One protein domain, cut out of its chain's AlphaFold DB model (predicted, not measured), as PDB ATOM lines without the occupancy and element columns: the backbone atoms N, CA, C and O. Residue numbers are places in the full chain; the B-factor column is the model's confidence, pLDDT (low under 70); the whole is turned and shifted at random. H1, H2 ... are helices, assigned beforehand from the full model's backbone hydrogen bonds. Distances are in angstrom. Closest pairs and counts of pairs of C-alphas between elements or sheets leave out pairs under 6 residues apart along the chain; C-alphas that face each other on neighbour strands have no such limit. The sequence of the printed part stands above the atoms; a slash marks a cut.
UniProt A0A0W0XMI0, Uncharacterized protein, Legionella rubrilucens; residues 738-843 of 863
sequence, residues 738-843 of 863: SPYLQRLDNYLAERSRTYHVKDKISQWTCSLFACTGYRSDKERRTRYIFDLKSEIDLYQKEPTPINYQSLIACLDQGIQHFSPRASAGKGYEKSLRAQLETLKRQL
ATOM      1  N   SER A 738     153.107  11.548-178.951       72.75
ATOM      2  CA  SER A 738     153.646  10.183-179.092       72.75
ATOM      3  C   SER A 738     153.291   9.192-177.953       72.75
ATOM      4  O   SER A 738     152.871   8.072-178.264       72.75
ATOM      5  N   PRO A 739     153.331   9.559-176.652       79.44
ATOM      6  CA  PRO A 739     152.979   8.647-175.558       79.44
ATOM      7  C   PRO A 739     151.510   8.190-175.583       79.44
ATOM      8  O   PRO A 739     151.186   7.103-175.097       79.44
ATOM      9  N   TYR A 740     150.605   8.987-176.154       77.38
ATOM     10  CA  TYR A 740     149.180   8.652-176.245       77.38
ATOM     11  C   TYR A 740     148.891   7.664-177.369       77.38
ATOM     12  O   TYR A 740     148.096   6.741-177.185       77.38
ATOM     13  N   LEU A 741     149.599   7.792-178.492       78.50
ATOM     14  CA  LEU A 741     149.530   6.824-179.586       78.50
ATOM     15  C   LEU A 741     149.982   5.438-179.116       78.50
ATOM     16  O   LEU A 741     149.324   4.438-179.403       78.50
ATOM     17  N   GLN A 742     151.031   5.395-178.293       83.31
ATOM     18  CA  GLN A 742     151.515   4.156-177.692       83.31
ATOM     19  C   GLN A 742     150.497   3.540-176.714       83.31
ATOM     20  O   GLN A 742     150.346   2.319-176.667       83.31
ATOM     21  N   ARG A 743     149.740   4.354-175.962       83.75
ATOM     22  CA  ARG A 743     148.650   3.859-175.095       83.75
ATOM     23  C   ARG A 743     147.501   3.230-175.893       83.75
ATOM     24  O   ARG A 743     146.964   2.216-175.448       83.75
ATOM     25  N   LEU A 744     147.164   3.776-177.062       84.25
ATOM     26  CA  LEU A 744     146.136   3.216-177.952       84.25
ATOM     27  C   LEU A 744     146.574   1.880-178.577       84.25
ATOM     28  O   LEU A 744     145.772   0.947-178.672       84.25
ATOM     29  N   ASP A 745     147.854   1.750-178.933       83.12
ATOM     30  CA  ASP A 745     148.422   0.482-179.413       83.12
ATOM     31  C   ASP A 745     148.457  -0.581-178.312       83.12
ATOM     32  O   ASP A 745     148.050  -1.727-178.527       83.12
ATOM     33  N   ASN A 746     148.855  -0.188-177.099       84.94
ATOM     34  CA  ASN A 746     148.830  -1.062-175.930       84.94
ATOM     35  C   ASN A 746     147.405  -1.539-175.619       84.94
ATOM     36  O   ASN A 746     147.204  -2.715-175.309       84.94
ATOM     37  N   TYR A 747     146.405  -0.671-175.774       85.38
ATOM     38  CA  TYR A 747     145.000  -1.042-175.637       85.38
ATOM     39  C   TYR A 747     144.561  -2.092-176.670       85.38
ATOM     40  O   TYR A 747     143.905  -3.077-176.308       85.38
ATOM     41  N   LEU A 748     144.929  -1.935-177.949       82.31
ATOM     42  CA  LEU A 748     144.632  -2.937-178.982       82.31
ATOM     43  C   LEU A 748     145.303  -4.280-178.673       82.31
ATOM     44  O   LEU A 748     144.667  -5.332-178.811       82.31
ATOM     45  N   ALA A 749     146.548  -4.250-178.196       80.19
ATOM     46  CA  ALA A 749     147.286  -5.439-177.794       80.19
ATOM     47  C   ALA A 749     146.623  -6.150-176.596       80.19
ATOM     48  O   ALA A 749     146.324  -7.343-176.689       80.19
ATOM     49  N   GLU A 750     146.317  -5.435-175.508       82.62
ATOM     50  CA  GLU A 750     145.676  -5.985-174.300       82.62
ATOM     51  C   GLU A 750     144.279  -6.551-174.620       82.62
ATOM     52  O   GLU A 750     143.908  -7.642-174.172       82.62
ATOM     53  N   ARG A 751     143.519  -5.876-175.489       77.94
ATOM     54  CA  ARG A 751     142.195  -6.333-175.920       77.94
ATOM     55  C   ARG A 751     142.256  -7.582-176.793       77.94
ATOM     56  O   ARG A 751     141.460  -8.494-176.566       77.94
ATOM     57  N   SER A 752     143.184  -7.633-177.751       76.75
ATOM     58  CA  SER A 752     143.353  -8.796-178.630       76.75
ATOM     59  C   SER A 752     143.708 -10.062-177.846       76.75
ATOM     60  O   SER A 752     143.251 -11.144-178.202       76.75
ATOM     61  N   ARG A 753     144.447  -9.920-176.734       75.81
ATOM     62  CA  ARG A 753     144.764 -11.014-175.806       75.81
ATOM     63  C   ARG A 753     143.552 -11.424-174.972       75.81
ATOM     64  O   ARG A 753     143.268 -12.609-174.852       75.81
ATOM     65  N   THR A 754     142.806 -10.454-174.448       78.06
ATOM     66  CA  THR A 754     141.685 -10.714-173.527       78.06
ATOM     67  C   THR A 754     140.444 -11.289-174.229       78.06
ATOM     68  O   THR A 754     139.709 -12.069-173.635       78.06
ATOM     69  N   TYR A 755     140.191 -10.930-175.495       73.38
ATOM     70  CA  TYR A 755     138.954 -11.289-176.217       73.38
ATOM     71  C   TYR A 755     139.189 -12.072-177.509       73.38
ATOM     72  O   TYR A 755     138.310 -12.124-178.369       73.38
ATOM     73  N   HIS A 756     140.340 -12.733-177.628       68.69
ATOM     74  CA  HIS A 756     140.748 -13.473-178.820       68.69
ATOM     75  C   HIS A 756     139.663 -14.424-179.367       68.69
ATOM     76  O   HIS A 756     139.446 -14.488-180.575       68.69
ATOM     77  N   VAL A 757     138.934 -15.126-178.489       66.50
ATOM     78  CA  VAL A 757     137.861 -16.060-178.882       66.50
ATOM     79  C   VAL A 757     136.643 -15.321-179.454       66.50
ATOM     80  O   VAL A 757     136.149 -15.684-180.519       66.50
ATOM     81  N   LYS A 758     136.188 -14.242-178.801       71.44
ATOM     82  CA  LYS A 758     135.050 -13.429-179.265       71.44
ATOM     83  C   LYS A 758     135.369 -12.700-180.572       71.44
ATOM     84  O   LYS A 758     134.520 -12.624-181.456       71.44
ATOM     85  N   ASP A 759     136.603 -12.223-180.715       73.56
ATOM     86  CA  ASP A 759     137.073 -11.580-181.939       73.56
ATOM     87  C   ASP A 759     137.142 -12.583-183.106       73.56
ATOM     88  O   ASP A 759     136.707 -12.241-184.204       73.56
ATOM     89  N   LYS A 760     137.566 -13.836-182.870       72.06
ATOM     90  CA  LYS A 760     137.524 -14.915-183.877       72.06
ATOM     91  C   LYS A 760     136.101 -15.274-184.311       72.06
ATOM     92  O   LYS A 760     135.858 -15.413-185.506       72.06
ATOM     93  N   ILE A 761     135.158 -15.361-183.370       66.94
ATOM     94  CA  ILE A 761     133.738 -15.598-183.683       66.94
ATOM     95  C   ILE A 761     133.179 -14.429-184.505       66.94
ATOM     96  O   ILE A 761     132.519 -14.651-185.516       66.94
ATOM     97  N   SER A 762     133.505 -13.183-184.141       62.69
ATOM     98  CA  SER A 762     133.056 -12.004-184.892       62.69
ATOM     99  C   SER A 762     133.638 -11.941-186.312       62.69
ATOM    100  O   SER A 762     132.920 -11.604-187.252       62.69
ATOM    101  N   GLN A 763     134.904 -12.333-186.498       68.06
ATOM    102  CA  GLN A 763     135.541 -12.435-187.815       68.06
ATOM    103  C   GLN A 763     134.892 -13.529-188.672       68.06
ATOM    104  O   GLN A 763     134.657 -13.317-189.860       68.06
ATOM    105  N   TRP A 764     134.523 -14.658-188.064       64.12
ATOM    106  CA  TRP A 764     133.794 -15.722-188.751       64.12
ATOM    107  C   TRP A 764     132.386 -15.270-189.174       64.12
ATOM    108  O   TRP A 764     132.010 -15.431-190.334       64.12
ATOM    109  N   THR A 765     131.646 -14.578-188.301       57.47
ATOM    110  CA  THR A 765     130.346 -13.991-188.675       57.47
ATOM    111  C   THR A 765     130.473 -12.936-189.780       57.47
ATOM    112  O   THR A 765     129.648 -12.900-190.684       57.47
ATOM    113  N   CYS A 766     131.540 -12.131-189.792       61.78
ATOM    114  CA  CYS A 766     131.802 -11.185-190.881       61.78
ATOM    115  C   CYS A 766     132.107 -11.871-192.212       61.78
ATOM    116  O   CYS A 766     131.684 -11.373-193.249       61.78
ATOM    117  N   SER A 767     132.778 -13.026-192.192       60.41
ATOM    118  CA  SER A 767     132.999 -13.812-193.409       60.41
ATOM    119  C   SER A 767     131.706 -14.425-193.967       60.41
ATOM    120  O   SER A 767     131.549 -14.494-195.181       60.41
ATOM    121  N   LEU A 768     130.749 -14.776-193.098       53.94
ATOM    122  CA  LEU A 768     129.431 -15.288-193.494       53.94
ATOM    123  C   LEU A 768     128.496 -14.192-194.034       53.94
ATOM    124  O   LEU A 768     127.673 -14.462-194.902       53.94
ATOM    125  N   PHE A 769     128.647 -12.950-193.566       51.28
ATOM    126  CA  PHE A 769     127.815 -11.806-193.962       51.28
ATOM    127  C   PHE A 769     128.551 -10.770-194.831       51.28
ATOM    128  O   PHE A 769     128.095  -9.629-194.940       51.28
ATOM    129  N   ALA A 770     129.664 -11.137-195.477       45.59
ATOM    130  CA  ALA A 770     130.518 -10.212-196.236       45.59
ATOM    131  C   ALA A 770     129.761  -9.423-197.330       45.59
ATOM    132  O   ALA A 770     130.089  -8.269-197.599       45.59
ATOM    133  N   CYS A 771     128.687  -9.996-197.884       42.59
ATOM    134  CA  CYS A 771     127.823  -9.362-198.887       42.59
ATOM    135  C   CYS A 771     126.946  -8.213-198.340       42.59
ATOM    136  O   CYS A 771     126.307  -7.518-199.122       42.59
ATOM    137  N   THR A 772     126.906  -7.995-197.018       49.94
ATOM    138  CA  THR A 772     126.075  -6.962-196.355       49.94
ATOM    139  C   THR A 772     126.880  -5.771-195.818       49.94
ATOM    140  O   THR A 772     126.323  -4.882-195.180       49.94
ATOM    141  N   GLY A 773     128.203  -5.745-196.026       60.12
ATOM    142  CA  GLY A 773     129.076  -4.694-195.485       60.12
ATOM    143  C   GLY A 773     129.289  -4.762-193.963       60.12
ATOM    144  O   GLY A 773     129.853  -3.836-193.373       60.12
ATOM    145  N   TYR A 774     128.867  -5.850-193.310       63.84
ATOM    146  CA  TYR A 774     129.010  -6.036-191.869       63.84
ATOM    147  C   TYR A 774     130.482  -6.225-191.459       63.84
ATOM    148  O   TYR A 774     131.118  -7.224-191.787       63.84
ATOM    149  N   ARG A 775     131.026  -5.262-190.701       79.56
ATOM    150  CA  ARG A 775     132.409  -5.287-190.181       79.56
ATOM    151  C   ARG A 775     132.490  -5.766-188.746       79.56
ATOM    152  O   ARG A 775     131.649  -5.374-187.927       79.56
ATOM    153  N   SER A 776     133.556  -6.504-188.437       81.50
ATOM    154  CA  SER A 776     133.750  -7.072-187.108       81.50
ATOM    155  C   SER A 776     134.076  -5.972-186.110       81.50
ATOM    156  O   SER A 776     134.653  -4.931-186.428       81.50
ATOM    157  N   ASP A 777     133.728  -6.223-184.861       78.75
ATOM    158  CA  ASP A 777     133.933  -5.290-183.760       78.75
ATOM    159  C   ASP A 777     135.428  -4.977-183.528       78.75
ATOM    160  O   ASP A 777     135.795  -3.916-183.012       78.75
ATOM    161  N   LYS A 778     136.305  -5.911-183.917       82.56
ATOM    162  CA  LYS A 778     137.761  -5.753-183.939       82.56
ATOM    163  C   LYS A 778     138.203  -4.838-185.082       82.56
ATOM    164  O   LYS A 778     138.885  -3.852-184.825       82.56
ATOM    165  N   GLU A 779     137.761  -5.106-186.311       81.44
ATOM    166  CA  GLU A 779     138.089  -4.280-187.483       81.44
ATOM    167  C   GLU A 779     137.605  -2.839-187.334       81.44
ATOM    168  O   GLU A 779     138.333  -1.919-187.695       81.44
ATOM    169  N   ARG A 780     136.420  -2.619-186.743       84.25
ATOM    170  CA  ARG A 780     135.910  -1.269-186.453       84.25
ATOM    171  C   ARG A 780     136.858  -0.480-185.544       84.25
ATOM    172  O   ARG A 780     137.100   0.691-185.804       84.25
ATOM    173  N   ARG A 781     137.428  -1.112-184.511       86.44
ATOM    174  CA  ARG A 781     138.360  -0.463-183.565       86.44
ATOM    175  C   ARG A 781     139.744  -0.248-184.156       86.44
ATOM    176  O   ARG A 781     140.321   0.812-183.956       86.44
ATOM    177  N   THR A 782     140.271  -1.239-184.872       85.31
ATOM    178  CA  THR A 782     141.583  -1.133-185.520       85.31
ATOM    179  C   THR A 782     141.571  -0.053-186.594       85.31
ATOM    180  O   THR A 782     142.486   0.760-186.640       85.31
ATOM    181  N   ARG A 783     140.511  -0.001-187.409       88.00
ATOM    182  CA  ARG A 783     140.358   1.031-188.434       88.00
ATOM    183  C   ARG A 783     140.161   2.413-187.823       88.00
ATOM    184  O   ARG A 783     140.869   3.325-188.202       88.00
ATOM    185  N   TYR A 784     139.311   2.530-186.804       92.88
ATOM    186  CA  TYR A 784     139.144   3.791-186.088       92.88
ATOM    187  C   TYR A 784     140.461   4.325-185.499       92.88
ATOM    188  O   TYR A 784     140.763   5.499-185.649       92.88
ATOM    189  N   ILE A 785     141.272   3.476-184.853       90.06
ATOM    190  CA  ILE A 785     142.565   3.904-184.286       90.06
ATOM    191  C   ILE A 785     143.564   4.281-185.388       90.06
ATOM    192  O   ILE A 785     144.382   5.173-185.181       90.06
ATOM    193  N   PHE A 786     143.497   3.633-186.552       89.25
ATOM    194  CA  PHE A 786     144.284   4.017-187.722       89.25
ATOM    195  C   PHE A 786     143.861   5.390-188.268       89.25
ATOM    196  O   PHE A 786     144.715   6.253-188.453       89.25
ATOM    197  N   ASP A 787     142.558   5.616-188.444       89.44
ATOM    198  CA  ASP A 787     142.008   6.889-188.918       89.44
ATOM    199  C   ASP A 787     142.339   8.017-187.917       89.44
ATOM    200  O   ASP A 787     142.845   9.068-188.301       89.44
ATOM    201  N   LEU A 788     142.193   7.758-186.613       91.06
ATOM    202  CA  LEU A 788     142.564   8.688-185.546       91.06
ATOM    203  C   LEU A 788     144.061   9.033-185.558       91.06
ATOM    204  O   LEU A 788     144.424  10.186-185.354       91.06
ATOM    205  N   LYS A 789     144.942   8.054-185.797       90.12
ATOM    206  CA  LYS A 789     146.386   8.295-185.945       90.12
ATOM    207  C   LYS A 789     146.684   9.201-187.134       90.12
ATOM    208  O   LYS A 789     147.490  10.114-186.998       90.12
ATOM    209  N   SER A 790     146.000   8.983-188.254       89.44
ATOM    210  CA  SER A 790     146.123   9.834-189.437       89.44
ATOM    211  C   SER A 790     145.705  11.279-189.144       89.44
ATOM    212  O   SER A 790     146.433  12.202-189.493       89.44
ATOM    213  N   GLU A 791     144.579  11.490-188.459       90.19
ATOM    214  CA  GLU A 791     144.114  12.834-188.076       90.19
ATOM    215  C   GLU A 791     145.052  13.518-187.068       90.19
ATOM    216  O   GLU A 791     145.319  14.715-187.166       90.19
ATOM    217  N   ILE A 792     145.609  12.758-186.120       89.19
ATOM    218  CA  ILE A 792     146.614  13.262-185.174       89.19
ATOM    219  C   ILE A 792     147.887  13.683-185.913       89.19
ATOM    220  O   ILE A 792     148.453  14.728-185.594       89.19
ATOM    221  N   ASP A 793     148.334  12.897-186.892       85.94
ATOM    222  CA  ASP A 793     149.512  13.214-187.699       85.94
ATOM    223  C   ASP A 793     149.269  14.441-188.592       85.94
ATOM    224  O   ASP A 793     150.172  15.264-188.755       85.94
ATOM    225  N   LEU A 794     148.060  14.603-189.140       87.44
ATOM    226  CA  LEU A 794     147.665  15.797-189.898       87.44
ATOM    227  C   LEU A 794     147.664  17.046-189.012       87.44
ATOM    228  O   LEU A 794     148.270  18.053-189.370       87.44
ATOM    229  N   TYR A 795     147.064  16.962-187.824       86.81
ATOM    230  CA  TYR A 795     147.052  18.059-186.857       86.81
ATOM    231  C   TYR A 795     148.459  18.418-186.346       86.81
ATOM    232  O   TYR A 795     148.775  19.594-186.192       86.81
ATOM    233  N   GLN A 796     149.333  17.430-186.118       84.81
ATOM    234  CA  GLN A 796     150.723  17.685-185.718       84.81
ATOM    235  C   GLN A 796     151.539  18.375-186.811       84.81
ATOM    236  O   GLN A 796     152.397  19.199-186.498       84.81
ATOM    237  N   LYS A 797     151.303  18.017-188.078       83.31
ATOM    238  CA  LYS A 797     151.979  18.641-189.220       83.31
ATOM    239  C   LYS A 797     151.489  20.066-189.446       83.31
ATOM    240  O   LYS A 797     152.301  20.945-189.715       83.31
ATOM    241  N   GLU A 798     150.184  20.292-189.312       85.62
ATOM    242  CA  GLU A 798     149.537  21.578-189.565       85.62
ATOM    243  C   GLU A 798     148.428  21.827-188.524       85.62
ATOM    244  O   GLU A 798     147.284  21.406-188.732       85.62
ATOM    245  N   PRO A 799     148.720  22.522-187.406       84.69
ATOM    246  CA  PRO A 799     147.760  22.759-186.325       84.69
ATOM    247  C   PRO A 799     146.775  23.888-186.674       84.69
ATOM    248  O   PRO A 799     146.689  24.909-185.993       84.69
ATOM    249  N   THR A 800     146.034  23.721-187.768       86.12
ATOM    250  CA  THR A 800     144.990  24.652-188.206       86.12
ATOM    251  C   THR A 800     143.674  24.389-187.463       86.12
ATOM    252  O   THR A 800     143.424  23.256-187.034       86.12
ATOM    253  N   PRO A 801     142.776  25.388-187.344       86.00
ATOM    254  CA  PRO A 801     141.435  25.184-186.787       86.00
ATOM    255  C   PRO A 801     140.651  24.079-187.507       86.00
ATOM    256  O   PRO A 801     139.919  23.329-186.867       86.00
ATOM    257  N   ILE A 802     140.856  23.931-188.821       85.88
ATOM    258  CA  ILE A 802     140.216  22.904-189.654       85.88
ATOM    259  C   ILE A 802     140.703  21.503-189.262       85.88
ATOM    260  O   ILE A 802     139.888  20.624-188.986       85.88
ATOM    261  N   ASN A 803     142.020  21.301-189.159       86.69
ATOM    262  CA  ASN A 803     142.591  20.006-188.772       86.69
ATOM    263  C   ASN A 803     142.272  19.663-187.309       86.69
ATOM    264  O   ASN A 803     142.016  18.506-186.982       86.69
ATOM    265  N   TYR A 804     142.213  20.666-186.428       90.50
ATOM    266  CA  TYR A 804     141.755  20.485-185.052       90.50
ATOM    267  C   TYR A 804     140.283  20.063-184.985       90.50
ATOM    268  O   TYR A 804     139.952  19.116-184.277       90.50
ATOM    269  N   GLN A 805     139.395  20.711-185.746       88.62
ATOM    270  CA  GLN A 805     137.984  20.323-185.816       88.62
ATOM    271  C   GLN A 805     137.805  18.914-186.395       88.62
ATOM    272  O   GLN A 805     137.011  18.147-185.852       88.62
ATOM    273  N   SER A 806     138.572  18.544-187.427       88.44
ATOM    274  CA  SER A 806     138.584  17.185-187.993       88.44
ATOM    275  C   SER A 806     139.011  16.140-186.954       88.44
ATOM    276  O   SER A 806     138.315  15.145-186.730       88.44
ATOM    277  N   LEU A 807     140.090  16.415-186.215       92.06
ATOM    278  CA  LEU A 807     140.577  15.553-185.141       92.06
ATOM    279  C   LEU A 807     139.566  15.426-183.990       92.06
ATOM    280  O   LEU A 807     139.315  14.320-183.504       92.06
ATOM    281  N   ILE A 808     138.952  16.530-183.562       93.81
ATOM    282  CA  ILE A 808     137.920  16.522-182.517       93.81
ATOM    283  C   ILE A 808     136.679  15.753-182.981       93.81
ATOM    284  O   ILE A 808     136.153  14.951-182.209       93.81
ATOM    285  N   ALA A 809     136.256  15.915-184.235       90.81
ATOM    286  CA  ALA A 809     135.148  15.156-184.807       90.81
ATOM    287  C   ALA A 809     135.452  13.648-184.843       90.81
ATOM    288  O   ALA A 809     134.606  12.841-184.448       90.81
ATOM    289  N   CYS A 810     136.672  13.257-185.226       92.00
ATOM    290  CA  CYS A 810     137.128  11.866-185.176       92.00
ATOM    291  C   CYS A 810     137.125  11.321-183.734       92.00
ATOM    292  O   CYS A 810     136.655  10.209-183.471       92.00
ATOM    293  N   LEU A 811     137.588  12.106-182.757       92.19
ATOM    294  CA  LEU A 811     137.552  11.735-181.338       92.19
ATOM    295  C   LEU A 811     136.120  11.561-180.819       92.19
ATOM    296  O   LEU A 811     135.820  10.551-180.179       92.19
ATOM    297  N   ASP A 812     135.221  12.490-181.135       91.50
ATOM    298  CA  ASP A 812     133.817  12.432-180.723       91.50
ATOM    299  C   ASP A 812     133.079  11.249-181.339       91.50
ATOM    300  O   ASP A 812     132.333  10.554-180.642       91.50
ATOM    301  N   GLN A 813     133.358  10.940-182.604       90.88
ATOM    302  CA  GLN A 813     132.839   9.750-183.263       90.88
ATOM    303  C   GLN A 813     133.243   8.469-182.509       90.88
ATOM    304  O   GLN A 813     132.412   7.583-182.288       90.88
ATOM    305  N   GLY A 814     134.494   8.365-182.055       89.44
ATOM    306  CA  GLY A 814     134.945   7.227-181.251       89.44
ATOM    307  C   GLY A 814     134.302   7.165-179.868       89.44
ATOM    308  O   GLY A 814     133.891   6.090-179.426       89.44
ATOM    309  N   ILE A 815     134.172   8.307-179.191       90.44
ATOM    310  CA  ILE A 815     133.543   8.407-177.864       90.44
ATOM    311  C   ILE A 815     132.063   7.992-177.924       90.44
ATOM    312  O   ILE A 815     131.574   7.312-177.012       90.44
ATOM    313  N   GLN A 816     131.359   8.355-179.000       89.81
ATOM    314  CA  GLN A 816     129.964   7.979-179.232       89.81
ATOM    315  C   GLN A 816     129.807   6.499-179.604       89.81
ATOM    316  O   GLN A 816     128.918   5.827-179.080       89.81
ATOM    317  N   HIS A 817     130.666   5.962-180.477       85.56
ATOM    318  CA  HIS A 817     130.517   4.591-180.975       85.56
ATOM    319  C   HIS A 817     131.050   3.505-180.035       85.56
ATOM    320  O   HIS A 817     130.624   2.350-180.139       85.56
ATOM    321  N   PHE A 818     131.968   3.825-179.120       86.44
ATOM    322  CA  PHE A 818     132.526   2.841-178.194       86.44
ATOM    323  C   PHE A 818     131.968   3.020-176.782       86.44
ATOM    324  O   PHE A 818     132.324   3.945-176.055       86.44
ATOM    325  N   SER A 819     131.121   2.080-176.358       77.44
ATOM    326  CA  SER A 819     130.584   2.062-174.999       77.44
ATOM    327  C   SER A 819     131.664   1.717-173.956       77.44
ATOM    328  O   SER A 819     132.513   0.842-174.190       77.44
ATOM    329  N   PRO A 820     131.658   2.385-172.786       72.25
ATOM    330  CA  PRO A 820     132.543   2.032-171.688       72.25
ATOM    331  C   PRO A 820     132.131   0.673-171.110       72.25
ATOM    332  O   PRO A 820     130.955   0.381-170.919       72.25
ATOM    333  N   ARG A 821     133.120  -0.192-170.869       62.44
ATOM    334  CA  ARG A 821     132.903  -1.594-170.465       62.44
ATOM    335  C   ARG A 821     132.634  -1.787-168.974       62.44
ATOM    336  O   ARG A 821     132.176  -2.854-168.586       62.44
ATOM    337  N   ALA A 822     132.942  -0.780-168.168       69.12
ATOM    338  CA  ALA A 822     132.640  -0.720-166.749       69.12
ATOM    339  C   ALA A 822     131.833   0.558-166.498       69.12
ATOM    340  O   ALA A 822     132.136   1.595-167.093       69.12
ATOM    341  N   SER A 823     130.821   0.492-165.633       56.50
ATOM    342  CA  SER A 823     130.221   1.691-165.038       56.50
ATOM    343  C   SER A 823     131.311   2.489-164.311       56.50
ATOM    344  O   SER A 823     132.288   1.889-163.860       56.50
ATOM    345  N   ALA A 824     131.172   3.817-164.226       56.62
ATOM    346  CA  ALA A 824     132.165   4.716-163.625       56.62
ATOM    347  C   ALA A 824     132.746   4.124-162.318       56.62
ATOM    348  O   ALA A 824     132.031   3.967-161.331       56.62
ATOM    349  N   GLY A 825     134.013   3.685-162.360       64.06
ATOM    350  CA  GLY A 825     134.622   2.825-161.338       64.06
ATOM    351  C   GLY A 825     135.816   2.006-161.861       64.06
ATOM    352  O   GLY A 825     136.345   2.274-162.944       64.06
ATOM    353  N   LYS A 826     136.264   0.996-161.092       57.00
ATOM    354  CA  LYS A 826     137.468   0.190-161.398       57.00
ATOM    355  C   LYS A 826     137.398  -0.420-162.807       57.00
ATOM    356  O   LYS A 826     136.547  -1.255-163.092       57.00
ATOM    357  N   GLY A 827     138.336  -0.026-163.668       69.62
ATOM    358  CA  GLY A 827     138.463  -0.529-165.040       69.62
ATOM    359  C   GLY A 827     137.878   0.377-166.131       69.62
ATOM    360  O   GLY A 827     138.139   0.116-167.305       69.62
ATOM    361  N   TYR A 828     137.170   1.463-165.784       78.81
ATOM    362  CA  TYR A 828     136.702   2.463-166.760       78.81
ATOM    363  C   TYR A 828     137.871   3.117-167.510       78.81
ATOM    364  O   TYR A 828     137.833   3.225-168.735       78.81
ATOM    365  N   GLU A 829     138.952   3.441-166.795       79.00
ATOM    366  CA  GLU A 829     140.179   4.058-167.328       79.00
ATOM    367  C   GLU A 829     140.879   3.209-168.403       79.00
ATOM    368  O   GLU A 829     141.590   3.733-169.258       79.00
ATOM    369  N   LYS A 830     140.645   1.889-168.403       79.94
ATOM    370  CA  LYS A 830     141.170   0.963-169.417       79.94
ATOM    371  C   LYS A 830     140.308   0.892-170.683       79.94
ATOM    372  O   LYS A 830     140.653   0.183-171.628       79.94
ATOM    373  N   SER A 831     139.153   1.555-170.712       85.94
ATOM    374  CA  SER A 831     138.284   1.563-171.888       85.94
ATOM    375  C   SER A 831     138.824   2.500-172.970       85.94
ATOM    376  O   SER A 831     139.388   3.548-172.663       85.94
ATOM    377  N   LEU A 832     138.600   2.154-174.246       87.12
ATOM    378  CA  LEU A 832     138.957   3.035-175.366       87.12
ATOM    379  C   LEU A 832     138.317   4.409-175.198       87.12
ATOM    380  O   LEU A 832     138.979   5.412-175.388       87.12
ATOM    381  N   ARG A 833     137.055   4.452-174.763       89.00
ATOM    382  CA  ARG A 833     136.352   5.705-174.502       89.00
ATOM    383  C   ARG A 833     137.089   6.587-173.495       89.00
ATOM    384  O   ARG A 833     137.328   7.745-173.799       89.00
ATOM    385  N   ALA A 834     137.502   6.043-172.351       85.19
ATOM    386  CA  ALA A 834     138.248   6.811-171.354       85.19
ATOM    387  C   ALA A 834     139.602   7.300-171.896       85.19
ATOM    388  O   ALA A 834     140.008   8.428-171.619       85.19
ATOM    389  N   GLN A 835     140.281   6.487-172.710       88.00
ATOM    390  CA  GLN A 835     141.530   6.884-173.365       88.00
ATOM    391  C   GLN A 835     141.317   8.006-174.394       88.00
ATOM    392  O   GLN A 835     142.115   8.938-174.437       88.00
ATOM    393  N   LEU A 836     140.227   7.959-175.169       91.38
ATOM    394  CA  LEU A 836     139.856   9.002-176.132       91.38
ATOM    395  C   LEU A 836     139.410  10.296-175.442       91.38
ATOM    396  O   LEU A 836     139.815  11.374-175.858       91.38
ATOM    397  N   GLU A 837     138.633  10.206-174.361       88.75
ATOM    398  CA  GLU A 837     138.243  11.365-173.550       88.75
ATOM    399  C   GLU A 837     139.467  12.021-172.890       88.75
ATOM    400  O   GLU A 837     139.565  13.246-172.846       88.75
ATOM    401  N   THR A 838     140.433  11.216-172.432       88.00
ATOM    402  CA  THR A 838     141.705  11.716-171.885       88.00
ATOM    403  C   THR A 838     142.517  12.436-172.959       88.00
ATOM    404  O   THR A 838     142.966  13.555-172.729       88.00
ATOM    405  N   LEU A 839     142.639  11.838-174.150       88.69
ATOM    406  CA  LEU A 839     143.330  12.441-175.289       88.69
ATOM    407  C   LEU A 839     142.660  13.751-175.730       88.69
ATOM    408  O   LEU A 839     143.345  14.753-175.904       88.69
ATOM    409  N   LYS A 840     141.324  13.779-175.823       90.44
ATOM    410  CA  LYS A 840     140.550  14.978-176.180       90.44
ATOM    411  C   LYS A 840     140.768  16.130-175.193       90.44
ATOM    412  O   LYS A 840     140.887  17.269-175.623       90.44
ATOM    413  N   ARG A 841     140.854  15.853-173.885       86.44
ATOM    414  CA  ARG A 841     141.120  16.881-172.854       86.44
ATOM    415  C   ARG A 841     142.539  17.448-172.900       86.44
ATOM    416  O   ARG A 841     142.773  18.518-172.353       86.44
ATOM    417  N   GLN A 842     143.481  16.711-173.481       82.69
ATOM    418  CA  GLN A 842     144.905  17.051-173.470       82.69
ATOM    419  C   GLN A 842     145.391  17.654-174.792       82.69
ATOM    420  O   GLN A 842     146.554  18.049-174.880       82.69
ATOM    421  N   LEU A 843     144.527  17.733-175.808       83.81
ATOM    422  CA  LEU A 843     144.843  18.401-177.063       83.81
ATOM    423  C   LEU A 843     144.806  19.926-176.874       83.81
ATOM    424  O   LEU A 843     143.790  20.452-176.417       83.81
TER     425      LEU A 843
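This is residues 738 to 843 of the 863 residues of an uncharacterized protein of Legionella rubrilucens (UniProt A0A0W0XMI0). Look for four helices side by side, H1, H3, H4 and H5, in an up-and-down bundle in which each runs against the one before it; H2 lies crosswise at one end, where H1 ends and H3 begins. The four make a ring in the order H1, H3, H4, H5, with fewer contacts on the H1 side, and residues 768 to 773 and 797 to 802 stick out. The printed part has 106 residues with five named helices, H1 to H5 in order, and no named strand; its class is all helix. It is compact, with a radius of gyration of the C-alphas of 15.0 A, and spans 43 by 37 by 21 A.

Start with H1, residues 738 to 754, and go on to H2, residues 756 to 768: they are close but not clearly touching, about perpendicular at 83 degrees, their closest C-alphas, Ser 752 and Asp 759, 7.6 A apart. Next comes H3, residues 777 to 797, the hub, which touches H2 about perpendicularly at 82 degrees; the closest C-alphas are Asp 759 and Lys 778, 6.2 A. H3 and H1 only just touch, with 3 pairs of C-alphas within 8 A, closest at Leu 741 and Lys 789, 7.2 A, opposite ways at a shallow tilt of 6 degrees. H4, residues 801 to 817, touches H3 in a helical hairpin, a shallow tilt of 17 degrees, closest at the C-alphas of Tyr 795 and Asn 803, 5.2 A. H5, residues 832 to 842, makes a second helical hairpin with H4 at a shallow tilt of 26 degrees; the closest C-alphas are Ile 815 and Arg 833, 5.1 A. H5 also touches H1, opposite ways at a shallow tilt of 7 degrees, closest at the C-alphas of Tyr 740 and Leu 839, 7.0 A. H1 and H4 are apart, as are H3 and H5. In H1, H2, H4 and H5 each O i to N i+4 pair is within hydrogen-bond range; in H3, 16 of 17 are.

Find C-alpha 738 at (153.646, 10.183, -179.092); from there H1 runs 24.7 A to C-alpha 754. H2 measures 18.6 A. H3, the longest, starts at C-alpha 777, (133.933, -5.290, -183.760), and runs 30.5 A. H4 measures 24.0 A. H5 runs 15.3 A and ends at C-alpha 842, (144.905, 17.051, -173.470).

The C-alphas farthest apart, Leu 768 and Thr 800, are 43.2 A apart. The printed part has no cut. The link from H4 to H5, residues 818 to 831, is long. The mean pLDDT of the printed part is 79.4; look for values under 70 at residues 756 to 757, 761 to 774 and 821 to 827.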